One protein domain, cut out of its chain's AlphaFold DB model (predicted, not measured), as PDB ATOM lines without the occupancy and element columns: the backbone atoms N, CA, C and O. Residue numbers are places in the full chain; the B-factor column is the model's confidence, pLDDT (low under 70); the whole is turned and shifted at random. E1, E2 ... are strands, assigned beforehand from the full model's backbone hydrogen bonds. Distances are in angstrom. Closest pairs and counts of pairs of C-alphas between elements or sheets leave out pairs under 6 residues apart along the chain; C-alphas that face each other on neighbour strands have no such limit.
ATOM      1  N   HIS A 493     157.670 150.267 173.570       79.25
ATOM      2  CA  HIS A 493     156.948 151.272 172.783       79.25
ATOM      3  C   HIS A 493     156.889 150.914 171.292       79.25
ATOM      4  O   HIS A 493     157.687 150.126 170.777       79.25
ATOM      5  N   CYS A 494     155.931 151.516 170.584       84.06
ATOM      6  CA  CYS A 494     155.933 151.530 169.127       84.06
ATOM      7  C   CYS A 494     157.057 152.440 168.636       84.06
ATOM      8  O   CYS A 494     157.211 153.569 169.102       84.06
ATOM      9  N   GLY A 495     157.856 151.931 167.709       85.50
ATOM     10  CA  GLY A 495     158.972 152.658 167.132       85.50
ATOM     11  C   GLY A 495     159.234 152.222 165.702       85.50
ATOM     12  O   GLY A 495     158.545 151.369 165.142       85.50
ATOM     13  N   CYS A 496     160.242 152.831 165.095       85.50
ATOM     14  CA  CYS A 496     160.657 152.455 163.755       85.50
ATOM     15  C   CYS A 496     161.556 151.218 163.778       85.50
ATOM     16  O   CYS A 496     162.289 150.982 164.739       85.50
ATOM     17  N   GLY A 497     161.476 150.412 162.718       82.25
ATOM     18  CA  GLY A 497     162.309 149.223 162.575       82.25
ATOM     19  C   GLY A 497     163.788 149.554 162.367       82.25
ATOM     20  O   GLY A 497     164.196 150.714 162.304       82.25
ATOM     21  N   GLU A 498     164.614 148.519 162.235       80.44
ATOM     22  CA  GLU A 498     166.042 148.701 161.962       80.44
ATOM     23  C   GLU A 498     166.254 149.541 160.683       80.44
ATOM     24  O   GLU A 498     165.590 149.342 159.661       80.44
ATOM     25  N   ASN A 499     167.184 150.503 160.757       84.25
ATOM     26  CA  ASN A 499     167.534 151.454 159.689       84.25
ATOM     27  C   ASN A 499     166.404 152.419 159.269       84.25
ATOM     28  O   ASN A 499     166.454 152.998 158.177       84.25
ATOM     29  N   GLN A 500     165.388 152.602 160.112       86.94
ATOM     30  CA  GLN A 500     164.346 153.610 159.936       86.94
ATOM     31  C   GLN A 500     164.464 154.716 160.985       86.94
ATOM     32  O   GLN A 500     164.929 154.497 162.101       86.94
ATOM     33  N   VAL A 501     164.009 155.909 160.621       85.56
ATOM     34  CA  VAL A 501     163.917 157.073 161.501       85.56
ATOM     35  C   VAL A 501     162.489 157.606 161.480       85.56
ATOM     36  O   VAL A 501     161.815 157.561 160.449       85.56
ATOM     37  N   LEU A 502     162.017 158.095 162.623       85.06
ATOM     38  CA  LEU A 502     160.685 158.679 162.745       85.06
ATOM     39  C   LEU A 502     160.715 160.116 162.196       85.06
ATOM     40  O   LEU A 502     161.391 160.975 162.760       85.06
ATOM     41  N   GLN A 503     159.997 160.387 161.103       86.88
ATOM     42  CA  GLN A 503     159.809 161.732 160.549       86.88
ATOM     43  C   GLN A 503     158.315 162.042 160.459       86.88
ATOM     44  O   GLN A 503     157.612 161.470 159.632       86.88
ATOM     45  N   GLY A 504     157.827 162.956 161.305       80.62
ATOM     46  CA  GLY A 504     156.420 163.378 161.287       80.62
ATOM     47  C   GLY A 504     155.446 162.212 161.491       80.62
ATOM     48  O   GLY A 504     154.569 162.007 160.663       80.62
ATOM     49  N   GLU A 505     155.655 161.424 162.555       82.62
ATOM     50  CA  GLU A 505     154.898 160.209 162.937       82.62
ATOM     51  C   GLU A 505     155.034 158.993 162.006       82.62
ATOM     52  O   GLU A 505     154.695 157.876 162.404       82.62
ATOM     53  N   VAL A 506     155.604 159.175 160.814       84.44
ATOM     54  CA  VAL A 506     155.834 158.109 159.837       84.44
ATOM     55  C   VAL A 506     157.274 157.616 159.928       84.44
ATOM     56  O   VAL A 506     158.226 158.398 159.964       84.44
ATOM     57  N   CYS A 507     157.457 156.300 159.932       86.50
ATOM     58  CA  CYS A 507     158.781 155.712 159.806       86.50
ATOM     59  C   CYS A 507     159.243 155.793 158.356       86.50
ATOM     60  O   CYS A 507     158.602 155.261 157.449       86.50
ATOM     61  N   VAL A 508     160.379 156.447 158.135       89.56
ATOM     62  CA  VAL A 508     161.034 156.545 156.828       89.56
ATOM     63  C   VAL A 508     162.409 155.899 156.893       89.56
ATOM     64  O   VAL A 508     162.999 155.776 157.966       89.56
ATOM     65  N   CYS A 509     162.946 155.467 155.752       90.06
ATOM     66  CA  CYS A 509     164.315 154.965 155.727       90.06
ATOM     67  C   CYS A 509     165.298 156.064 156.129       90.06
ATOM     68  O   CYS A 509     165.185 157.207 155.682       90.06
ATOM     69  N   ALA A 510     166.271 155.690 156.959       87.31
ATOM     70  CA  ALA A 510     167.400 156.539 157.296       87.31
ATOM     71  C   ALA A 510     168.076 157.094 156.038       87.31
ATOM     72  O   ALA A 510     168.050 156.475 154.969       87.31
ATOM     73  N   LYS A 511     168.731 158.250 156.157       86.50
ATOM     74  CA  LYS A 511     169.398 158.871 155.009       86.50
ATOM     75  C   LYS A 511     170.445 157.908 154.429       86.50
ATOM     76  O   LYS A 511     171.365 157.484 155.125       86.50
ATOM     77  N   GLY A 512     170.291 157.568 153.149       84.88
ATOM     78  CA  GLY A 512     171.157 156.621 152.439       84.88
ATOM     79  C   GLY A 512     170.697 155.159 152.472       84.88
ATOM     80  O   GLY A 512     171.271 154.364 151.739       84.88
ATOM     81  N   ALA A 513     169.672 154.798 153.250       89.44
ATOM     82  CA  ALA A 513     169.057 153.472 153.193       89.44
ATOM     83  C   ALA A 513     168.001 153.399 152.079       89.44
ATOM     84  O   ALA A 513     167.267 154.358 151.829       89.44
ATOM     85  N   THR A 514     167.889 152.242 151.430       88.50
ATOM     86  CA  THR A 514     166.863 151.972 150.419       88.50
ATOM     87  C   THR A 514     165.711 151.164 151.004       88.50
ATOM     88  O   THR A 514     165.900 150.264 151.825       88.50
ATOM     89  N   LYS A 515     164.492 151.489 150.563       88.50
ATOM     90  CA  LYS A 515     163.266 150.776 150.926       88.50
ATOM     91  C   LYS A 515     163.245 149.409 150.239       88.50
ATOM     92  O   LYS A 515     163.286 149.333 149.014       88.50
ATOM     93  N   VAL A 516     163.166 148.344 151.029       86.62
ATOM     94  CA  VAL A 516     163.071 146.958 150.567       86.62
ATOM     95  C   VAL A 516     161.664 146.439 150.881       86.62
ATOM     96  O   VAL A 516     161.266 146.439 152.053       86.62
ATOM     97  N   PRO A 517     160.877 146.022 149.873       79.06
ATOM     98  CA  PRO A 517     159.579 145.407 150.117       79.06
ATOM     99  C   PRO A 517     159.766 144.072 150.846       79.06
ATOM    100  O   PRO A 517     160.560 143.231 150.422       79.06
ATOM    101  N   LEU A 518     159.047 143.882 151.954       77.12
ATOM    102  CA  LEU A 518     159.065 142.630 152.708       77.12
ATOM    103  C   LEU A 518     158.122 141.618 152.036       77.12
ATOM    104  O   LEU A 518     156.934 141.916 151.881       77.12
ATOM    105  N   PRO A 519     158.605 140.429 151.635       72.62
ATOM    106  CA  PRO A 519     157.741 139.410 151.058       72.62
ATOM    107  C   PRO A 519     156.704 138.949 152.094       72.62
ATOM    108  O   PRO A 519     157.062 138.487 153.174       72.62
ATOM    109  N   GLY A 520     155.415 139.089 151.763       70.44
ATOM    110  CA  GLY A 520     154.292 138.641 152.599       70.44
ATOM    111  C   GLY A 520     153.723 139.673 153.580       70.44
ATOM    112  O   GLY A 520     152.754 139.361 154.268       70.44
ATOM    113  N   ALA A 521     154.262 140.895 153.640       68.44
ATOM    114  CA  ALA A 521     153.679 141.970 154.443       68.44
ATOM    115  C   ALA A 521     152.721 142.841 153.601       68.44
ATOM    116  O   ALA A 521     152.969 143.037 152.407       68.44
ATOM    117  N   PRO A 522     151.629 143.386 154.178       65.19
ATOM    118  CA  PRO A 522     150.793 144.368 153.487       65.19
ATOM    119  C   PRO A 522     151.660 145.554 153.037       65.19
ATOM    120  O   PRO A 522     152.556 145.968 153.769       65.19
ATOM    121  N   GLY A 523     151.413 146.098 151.836       68.19
ATOM    122  CA  GLY A 523     152.318 147.021 151.116       68.19
ATOM    123  C   GLY A 523     152.694 148.337 151.820       68.19
ATOM    124  O   GLY A 523     153.474 149.129 151.291       68.19
ATOM    125  N   THR A 524     152.167 148.575 153.015       69.69
ATOM    126  CA  THR A 524     152.550 149.662 153.918       69.69
ATOM    127  C   THR A 524     153.788 149.341 154.762       69.69
ATOM    128  O   THR A 524     154.442 150.270 155.231       69.69
ATOM    129  N   VAL A 525     154.158 148.066 154.923       70.56
ATOM    130  CA  VAL A 525     155.305 147.633 155.735       70.56
ATOM    131  C   VAL A 525     156.513 147.369 154.839       70.56
ATOM    132  O   VAL A 525     156.452 146.615 153.870       70.56
ATOM    133  N   PHE A 526     157.638 147.997 155.165       81.81
ATOM    134  CA  PHE A 526     158.886 147.856 154.428       81.81
ATOM    135  C   PHE A 526     160.070 147.770 155.377       81.81
ATOM    136  O   PHE A 526     160.033 148.332 156.467       81.81
ATOM    137  N   ALA A 527     161.125 147.089 154.944       84.31
ATOM    138  CA  ALA A 527     162.419 147.144 155.603       84.31
ATOM    139  C   ALA A 527     163.275 148.235 154.951       84.31
ATOM    140  O   ALA A 527     163.049 148.613 153.800       84.31
ATOM    141  N   CYS A 528     164.266 148.738 155.676       89.31
ATOM    142  CA  CYS A 528     165.275 149.626 155.117       89.31
ATOM    143  C   CYS A 528     166.620 148.915 155.166       89.31
ATOM    144  O   CYS A 528     167.010 148.380 156.204       89.31
ATOM    145  N   ALA A 529     167.317 148.880 154.035       90.50
ATOM    146  CA  ALA A 529     168.638 148.282 153.940       90.50
ATOM    147  C   ALA A 529     169.663 149.371 153.650       90.50
ATOM    148  O   ALA A 529     169.484 150.178 152.734       90.50
ATOM    149  N   CYS A 530     170.744 149.389 154.428       90.94
ATOM    150  CA  CYS A 530     171.891 150.199 154.063       90.94
ATOM    151  C   CYS A 530     172.578 149.625 152.806       90.94
ATOM    152  O   CYS A 530     172.517 148.416 152.561       90.94
ATOM    153  N   PRO A 531     173.244 150.484 152.016       88.38
ATOM    154  CA  PRO A 531     174.060 150.095 150.871       88.38
ATOM    155  C   PRO A 531     175.076 149.007 151.235       88.38
ATOM    156  O   PRO A 531     175.526 148.928 152.380       88.38
ATOM    157  N   ALA A 532     175.499 148.193 150.265       85.50
ATOM    158  CA  ALA A 532     176.449 147.116 150.538       85.50
ATOM    159  C   ALA A 532     177.748 147.660 151.169       85.50
ATOM    160  O   ALA A 532     178.396 148.560 150.625       85.50
ATOM    161  N   GLY A 533     178.121 147.117 152.332       84.19
ATOM    162  CA  GLY A 533     179.298 147.537 153.099       84.19
ATOM    163  C   GLY A 533     179.094 148.754 154.010       84.19
ATOM    164  O   GLY A 533     180.020 149.095 154.744       84.19
ATOM    165  N   ALA A 534     177.919 149.392 153.995       87.81
ATOM    166  CA  ALA A 534     177.541 150.422 154.960       87.81
ATOM    167  C   ALA A 534     176.853 149.796 156.182       87.81
ATOM    168  O   ALA A 534     176.217 148.747 156.086       87.81
ATOM    169  N   HIS A 535     176.950 150.465 157.327       87.81
ATOM    170  CA  HIS A 535     176.203 150.143 158.541       87.81
ATOM    171  C   HIS A 535     175.346 151.345 158.938       87.81
ATOM    172  O   HIS A 535     175.668 152.480 158.591       87.81
ATOM    173  N   PHE A 536     174.239 151.111 159.638       86.44
ATOM    174  CA  PHE A 536     173.447 152.209 160.176       86.44
ATOM    175  C   PHE A 536     174.145 152.792 161.398       86.44
ATOM    176  O   PHE A 536     174.427 152.078 162.362       86.44
ATOM    177  N   ASP A 537     174.433 154.085 161.334       86.31
ATOM    178  CA  ASP A 537     174.969 154.838 162.451       86.31
ATOM    179  C   ASP A 537     173.818 155.554 163.161       86.31
ATOM    180  O   ASP A 537     173.241 156.525 162.662       86.31
ATOM    181  N   ALA A 538     173.481 155.051 164.349       78.62
ATOM    182  CA  ALA A 538     172.402 155.587 165.167       78.62
ATOM    183  C   ALA A 538     172.658 157.036 165.615       78.62
ATOM    184  O   ALA A 538     171.696 157.764 165.847       78.62
ATOM    185  N   ALA A 539     173.922 157.472 165.715       80.75
ATOM    186  CA  ALA A 539     174.253 158.836 166.125       80.75
ATOM    187  C   ALA A 539     173.937 159.859 165.024       80.75
ATOM    188  O   ALA A 539     173.454 160.952 165.314       80.75
ATOM    189  N   SER A 540     174.182 159.503 163.760       83.75
ATOM    190  CA  SER A 540     173.903 160.373 162.610       83.75
ATOM    191  C   SER A 540     172.526 160.153 161.978       83.75
ATOM    192  O   SER A 540     172.088 160.980 161.174       83.75
ATOM    193  N   GLY A 541     171.833 159.057 162.310       84.00
ATOM    194  CA  GLY A 541     170.560 158.688 161.682       84.00
ATOM    195  C   GLY A 541     170.705 158.377 160.186       84.00
ATOM    196  O   GLY A 541     169.762 158.567 159.410       84.00
ATOM    197  N   ALA A 542     171.894 157.938 159.764       87.69
ATOM    198  CA  ALA A 542     172.253 157.709 158.370       87.69
ATOM    199  C   ALA A 542     173.063 156.414 158.197       87.69
ATOM    200  O   ALA A 542     173.671 155.898 159.134       87.69
ATOM    201  N   CYS A 543     173.090 155.883 156.974       88.50
ATOM    202  CA  CYS A 543     174.007 154.797 156.635       88.50
ATOM    203  C   CYS A 543     175.431 155.346 156.497       88.50
ATOM    204  O   CYS A 543     175.705 156.168 155.620       88.50
ATOM    205  N   ALA A 544     176.341 154.860 157.336       90.69
ATOM    206  CA  ALA A 544     177.748 155.218 157.333       90.69
ATOM    207  C   ALA A 544     178.595 154.094 156.727       90.69
ATOM    208  O   ALA A 544     178.425 152.907 157.017       90.69
ATOM    209  N   CYS A 545     179.554 154.473 155.887       90.19
ATOM    210  CA  CYS A 545     180.620 153.562 155.500       90.19
ATOM    211  C   CYS A 545     181.641 153.444 156.640       90.19
ATOM    212  O   CYS A 545     181.819 154.387 157.412       90.19
ATOM    213  N   PRO A 546     182.326 152.301 156.766       86.88
ATOM    214  CA  PRO A 546     183.398 152.157 157.738       86.88
ATOM    215  C   PRO A 546     184.527 153.161 157.493       86.88
ATOM    216  O   PRO A 546     184.710 153.653 156.378       86.88
ATOM    217  N   ALA A 547     185.311 153.438 158.538       84.19
ATOM    218  CA  ALA A 547     186.397 154.411 158.484       84.19
ATOM    219  C   ALA A 547     187.330 154.160 157.282       84.19
ATOM    220  O   ALA A 547     187.860 153.061 157.105       84.19
ATOM    221  N   GLY A 548     187.511 155.193 156.456       83.69
ATOM    222  CA  GLY A 548     188.326 155.154 155.239       83.69
ATOM    223  C   GLY A 548     187.569 154.797 153.954       83.69
ATOM    224  O   GLY A 548     188.094 155.059 152.876       83.69
ATOM    225  N   ALA A 549     186.346 154.263 154.029       88.12
ATOM    226  CA  ALA A 549     185.488 154.052 152.863       88.12
ATOM    227  C   ALA A 549     184.574 155.261 152.610       88.12
ATOM    228  O   ALA A 549     184.133 155.938 153.536       88.12
ATOM    229  N   THR A 550     184.239 155.499 151.343       89.06
ATOM    230  CA  THR A 550     183.271 156.524 150.929       89.06
ATOM    231  C   THR A 550     182.063 155.871 150.268       89.06
ATOM    232  O   THR A 550     182.198 154.885 149.541       89.06
ATOM    233  N   LEU A 551     180.862 156.389 150.538       87.06
ATOM    234  CA  LEU A 551     179.645 155.877 149.917       87.06
ATOM    235  C   LEU A 551     179.579 156.354 148.467       87.06
ATOM    236  O   LEU A 551     179.497 157.554 148.206       87.06
ATOM    237  N   ASN A 552     179.582 155.424 147.516       86.12
ATOM    238  CA  ASN A 552     179.379 155.762 146.117       86.12
ATOM    239  C   ASN A 552     177.892 155.653 145.775       86.12
ATOM    240  O   ASN A 552     177.355 154.549 145.655       86.12
ATOM    241  N   ALA A 553     177.248 156.804 145.581       79.62
ATOM    242  CA  ALA A 553     175.826 156.885 145.259       79.62
ATOM    243  C   ALA A 553     175.456 156.126 143.970       79.62
ATOM    244  O   ALA A 553     174.397 155.512 143.912       79.62
ATOM    245  N   ALA A 554     176.337 156.104 142.962       82.38
ATOM    246  CA  ALA A 554     176.066 155.439 141.686       82.38
ATOM    247  C   ALA A 554     176.093 153.907 141.791       82.38
ATOM    248  O   ALA A 554     175.362 153.228 141.077       82.38
ATOM    249  N   LYS A 555     176.927 153.349 142.678       84.19
ATOM    250  CA  LYS A 555     177.024 151.892 142.890       84.19
ATOM    251  C   LYS A 555     176.173 151.383 144.051       84.19
ATOM    252  O   LYS A 555     176.124 150.176 144.259       84.19
ATOM    253  N   ASN A 556     175.552 152.285 144.811       84.50
ATOM    254  CA  ASN A 556     174.848 151.975 146.053       84.50
ATOM    255  C   ASN A 556     175.670 151.042 146.975       84.50
ATOM    256  O   ASN A 556     175.171 150.031 147.476       84.50
ATOM    257  N   ALA A 557     176.959 151.357 147.152       87.56
ATOM    258  CA  ALA A 557     177.908 150.567 147.939       87.56
ATOM    259  C   ALA A 557     179.053 151.434 148.486       87.56
ATOM    260  O   ALA A 557     179.402 152.470 147.908       87.56
ATOM    261  N   CYS A 558     179.668 150.994 149.585       89.19
ATOM    262  CA  CYS A 558     180.883 151.605 150.120       89.19
ATOM    263  C   CYS A 558     182.106 151.222 149.283       89.19
ATOM    264  O   CYS A 558     182.335 150.045 149.003       89.19
ATOM    265  N   ILE A 559     182.913 152.214 148.908       89.94
ATOM    266  CA  ILE A 559     184.130 152.029 148.115       89.94
ATOM    267  C   ILE A 559     185.338 152.502 148.920       89.94
ATOM    268  O   ILE A 559     185.349 153.605 149.470       89.94
ATOM    269  N   CYS A 560     186.361 151.653 148.971       87.56
ATOM    270  CA  CYS A 560     187.655 151.982 149.553       87.56
ATOM    271  C   CYS A 560     188.527 152.781 148.567       87.56
ATOM    272  O   CYS A 560     188.325 152.677 147.354       87.56
ATOM    273  N   PRO A 561     189.507 153.563 149.051       87.44
ATOM    274  CA  PRO A 561     190.420 154.316 148.197       87.44
ATOM    275  C   PRO A 561     191.114 153.400 147.183       87.44
ATOM    276  O   PRO A 561     191.309 152.211 147.449       87.44
ATOM    277  N   THR A 562     191.497 153.949 146.027       83.75
ATOM    278  CA  THR A 562     192.126 153.188 144.938       83.75
ATOM    279  C   THR A 562     193.265 152.316 145.461       83.75
ATOM    280  O   THR A 562     194.194 152.804 146.101       83.75
ATOM    281  N   GLY A 563     193.175 151.013 145.186       80.12
ATOM    282  CA  GLY A 563     194.147 150.023 145.636       80.12
ATOM    283  C   GLY A 563     193.815 149.345 146.965       80.12
ATOM    284  O   GLY A 563     194.578 148.483 147.355       80.12
ATOM    285  N   GLN A 564     192.711 149.656 147.649       86.44
ATOM    286  CA  GLN A 564     192.275 148.949 148.865       86.44
ATOM    287  C   GLN A 564     190.993 148.137 148.618       86.44
ATOM    288  O   GLN A 564     190.194 148.464 147.741       86.44
ATOM    289  N   ARG A 565     190.770 147.082 149.411       84.69
ATOM    290  CA  ARG A 565     189.536 146.276 149.405       84.69
ATOM    291  C   ARG A 565     188.835 146.349 150.757       84.69
ATOM    292  O   ARG A 565     189.487 146.541 151.781       84.69
ATOM    293  N   LEU A 566     187.514 146.202 150.759       82.19
ATOM    294  CA  LEU A 566     186.724 146.175 151.986       82.19
ATOM    295  C   LEU A 566     186.718 144.748 152.555       82.19
ATOM    296  O   LEU A 566     186.019 143.884 152.035       82.19
ATOM    297  N   GLU A 567     187.486 144.496 153.615       80.44
ATOM    298  CA  GLU A 567     187.486 143.216 154.340       80.44
ATOM    299  C   GLU A 567     187.163 143.447 155.816       80.44
ATOM    300  O   GLU A 567     187.743 144.314 156.467       80.44
ATOM    301  N   GLY A 568     186.204 142.685 156.352       79.56
ATOM    302  CA  GLY A 568     185.832 142.760 157.770       79.56
ATOM    303  C   GLY A 568     185.347 144.142 158.224       79.56
ATOM    304  O   GLY A 568     185.576 144.524 159.369       79.56
ATOM    305  N   GLY A 569     184.730 144.921 157.328       81.12
ATOM    306  CA  GLY A 569     184.271 146.276 157.637       81.12
ATOM    307  C   GLY A 569     185.402 147.301 157.774       81.12
ATOM    308  O   GLY A 569     185.210 148.316 158.431       81.12
ATOM    309  N   LYS A 570     186.580 147.062 157.186       82.19
ATOM    310  CA  LYS A 570     187.672 148.043 157.091       82.19
ATOM    311  C   LYS A 570     188.263 148.045 155.687       82.19
ATOM    312  O   LYS A 570     188.282 147.015 155.015       82.19
ATOM    313  N   CYS A 571     188.756 149.197 155.245       83.44
ATOM    314  CA  CYS A 571     189.554 149.261 154.029       83.44
ATOM    315  C   CYS A 571     190.967 148.764 154.325       83.44
ATOM    316  O   CYS A 571     191.677 149.338 155.151       83.44
ATOM    317  N   VAL A 572     191.354 147.673 153.673       85.94
ATOM    318  CA  VAL A 572     192.679 147.070 153.809       85.94
ATOM    319  C   VAL A 572     193.425 147.166 152.486       85.94
ATOM    320  O   VAL A 572     192.854 146.966 151.410       85.94
ATOM    321  N   ALA A 573     194.717 147.483 152.563       79.50
ATOM    322  CA  ALA A 573     195.603 147.349 151.416       79.50
ATOM    323  C   ALA A 573     195.678 145.868 151.000       79.50
ATOM    324  O   ALA A 573     195.555 144.988 151.858       79.50
TER     325      ALA A 573
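This is residues 493 to 573 of the 707 residues of an uncharacterized protein of Bradyrhizobium sp. Leaf396 (UniProt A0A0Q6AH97). Look for an elongated string of five small two-stranded hairpins: two of them, E2-E3 and E4-E5, sit side by side across the longest axis at one end, and the other three, E6-E7, E8-E9 and E10-E11, follow one after another along it. E2-E3 and E4-E5 are near one end, E6-E7 is in the middle, and E8-E9 and then E10-E11 continue to the other end; residues 519 to 524 stick out from the link between E4 and E5. The printed part has 81 residues with no named helix and eleven named strands, E1 to E11 in chain order, and is all strand in class, though under half of its residues are in named elements. Each hairpin is its own antiparallel sheet, and E1 pairs with no named strand. The whole is only just loose, close to compact, with a radius of gyration of the C-alphas of 14.4 A and spans of 44 by 27 by 21 A.

Start at E1, residues 493 to 495, then find the hairpin of E2, residues 500 to 503, and E3, residues 506 to 509, where N 501 and O 508 are 2.8 A apart, within hydrogen-bond range. The closest C-alphas of E1 and E2 are those of Gly 495 and Leu 502, 7.6 A apart. Next comes the hairpin of E4, residues 514 to 517, and E5, residues 526 to 529, with N 516 and O 527 at 2.8 A. The closest C-alphas of E3 and E5 are those of Cys 509 and Cys 528, 5.5 A apart. E6, residues 535 to 537, is apart from E5 and forms a hairpin with E7, residues 542 to 544, where N 544 and O 535 are 2.8 A apart. In the hairpin of E8, residues 550 to 552, and E9, residues 557 to 559, N 559 and O 550 are 2.8 A apart. The closest C-alphas of E7 and E8 are those of Ala 544 and Leu 551, at 7.7 A. In the last hairpin, E10, residues 565 to 567, and E11, residues 570 to 572, N 565 and O 572 are 2.9 A apart. The closest C-alphas of E9 and E10 are those of Ile 559 and Leu 566, at 7.5 A.

Find C-alpha 493 at (156.948, 151.272, 172.783), where E1 begins. E2 is 9.3 A long from first to last C-alpha, E3 9.9 A, and E4 and E5 9.8 A each. E6 begins at C-alpha 535, (176.203, 150.143, 158.541), and E11 ends at C-alpha 572, (192.679, 147.070, 153.809).

The two farthest C-alphas, those of His 493 and Gly 563, are 46.1 A apart. The printed part has no cut, and no link is long. Mean pLDDT of the printed part is 83.8; look for low confidence in residues 521 to 524.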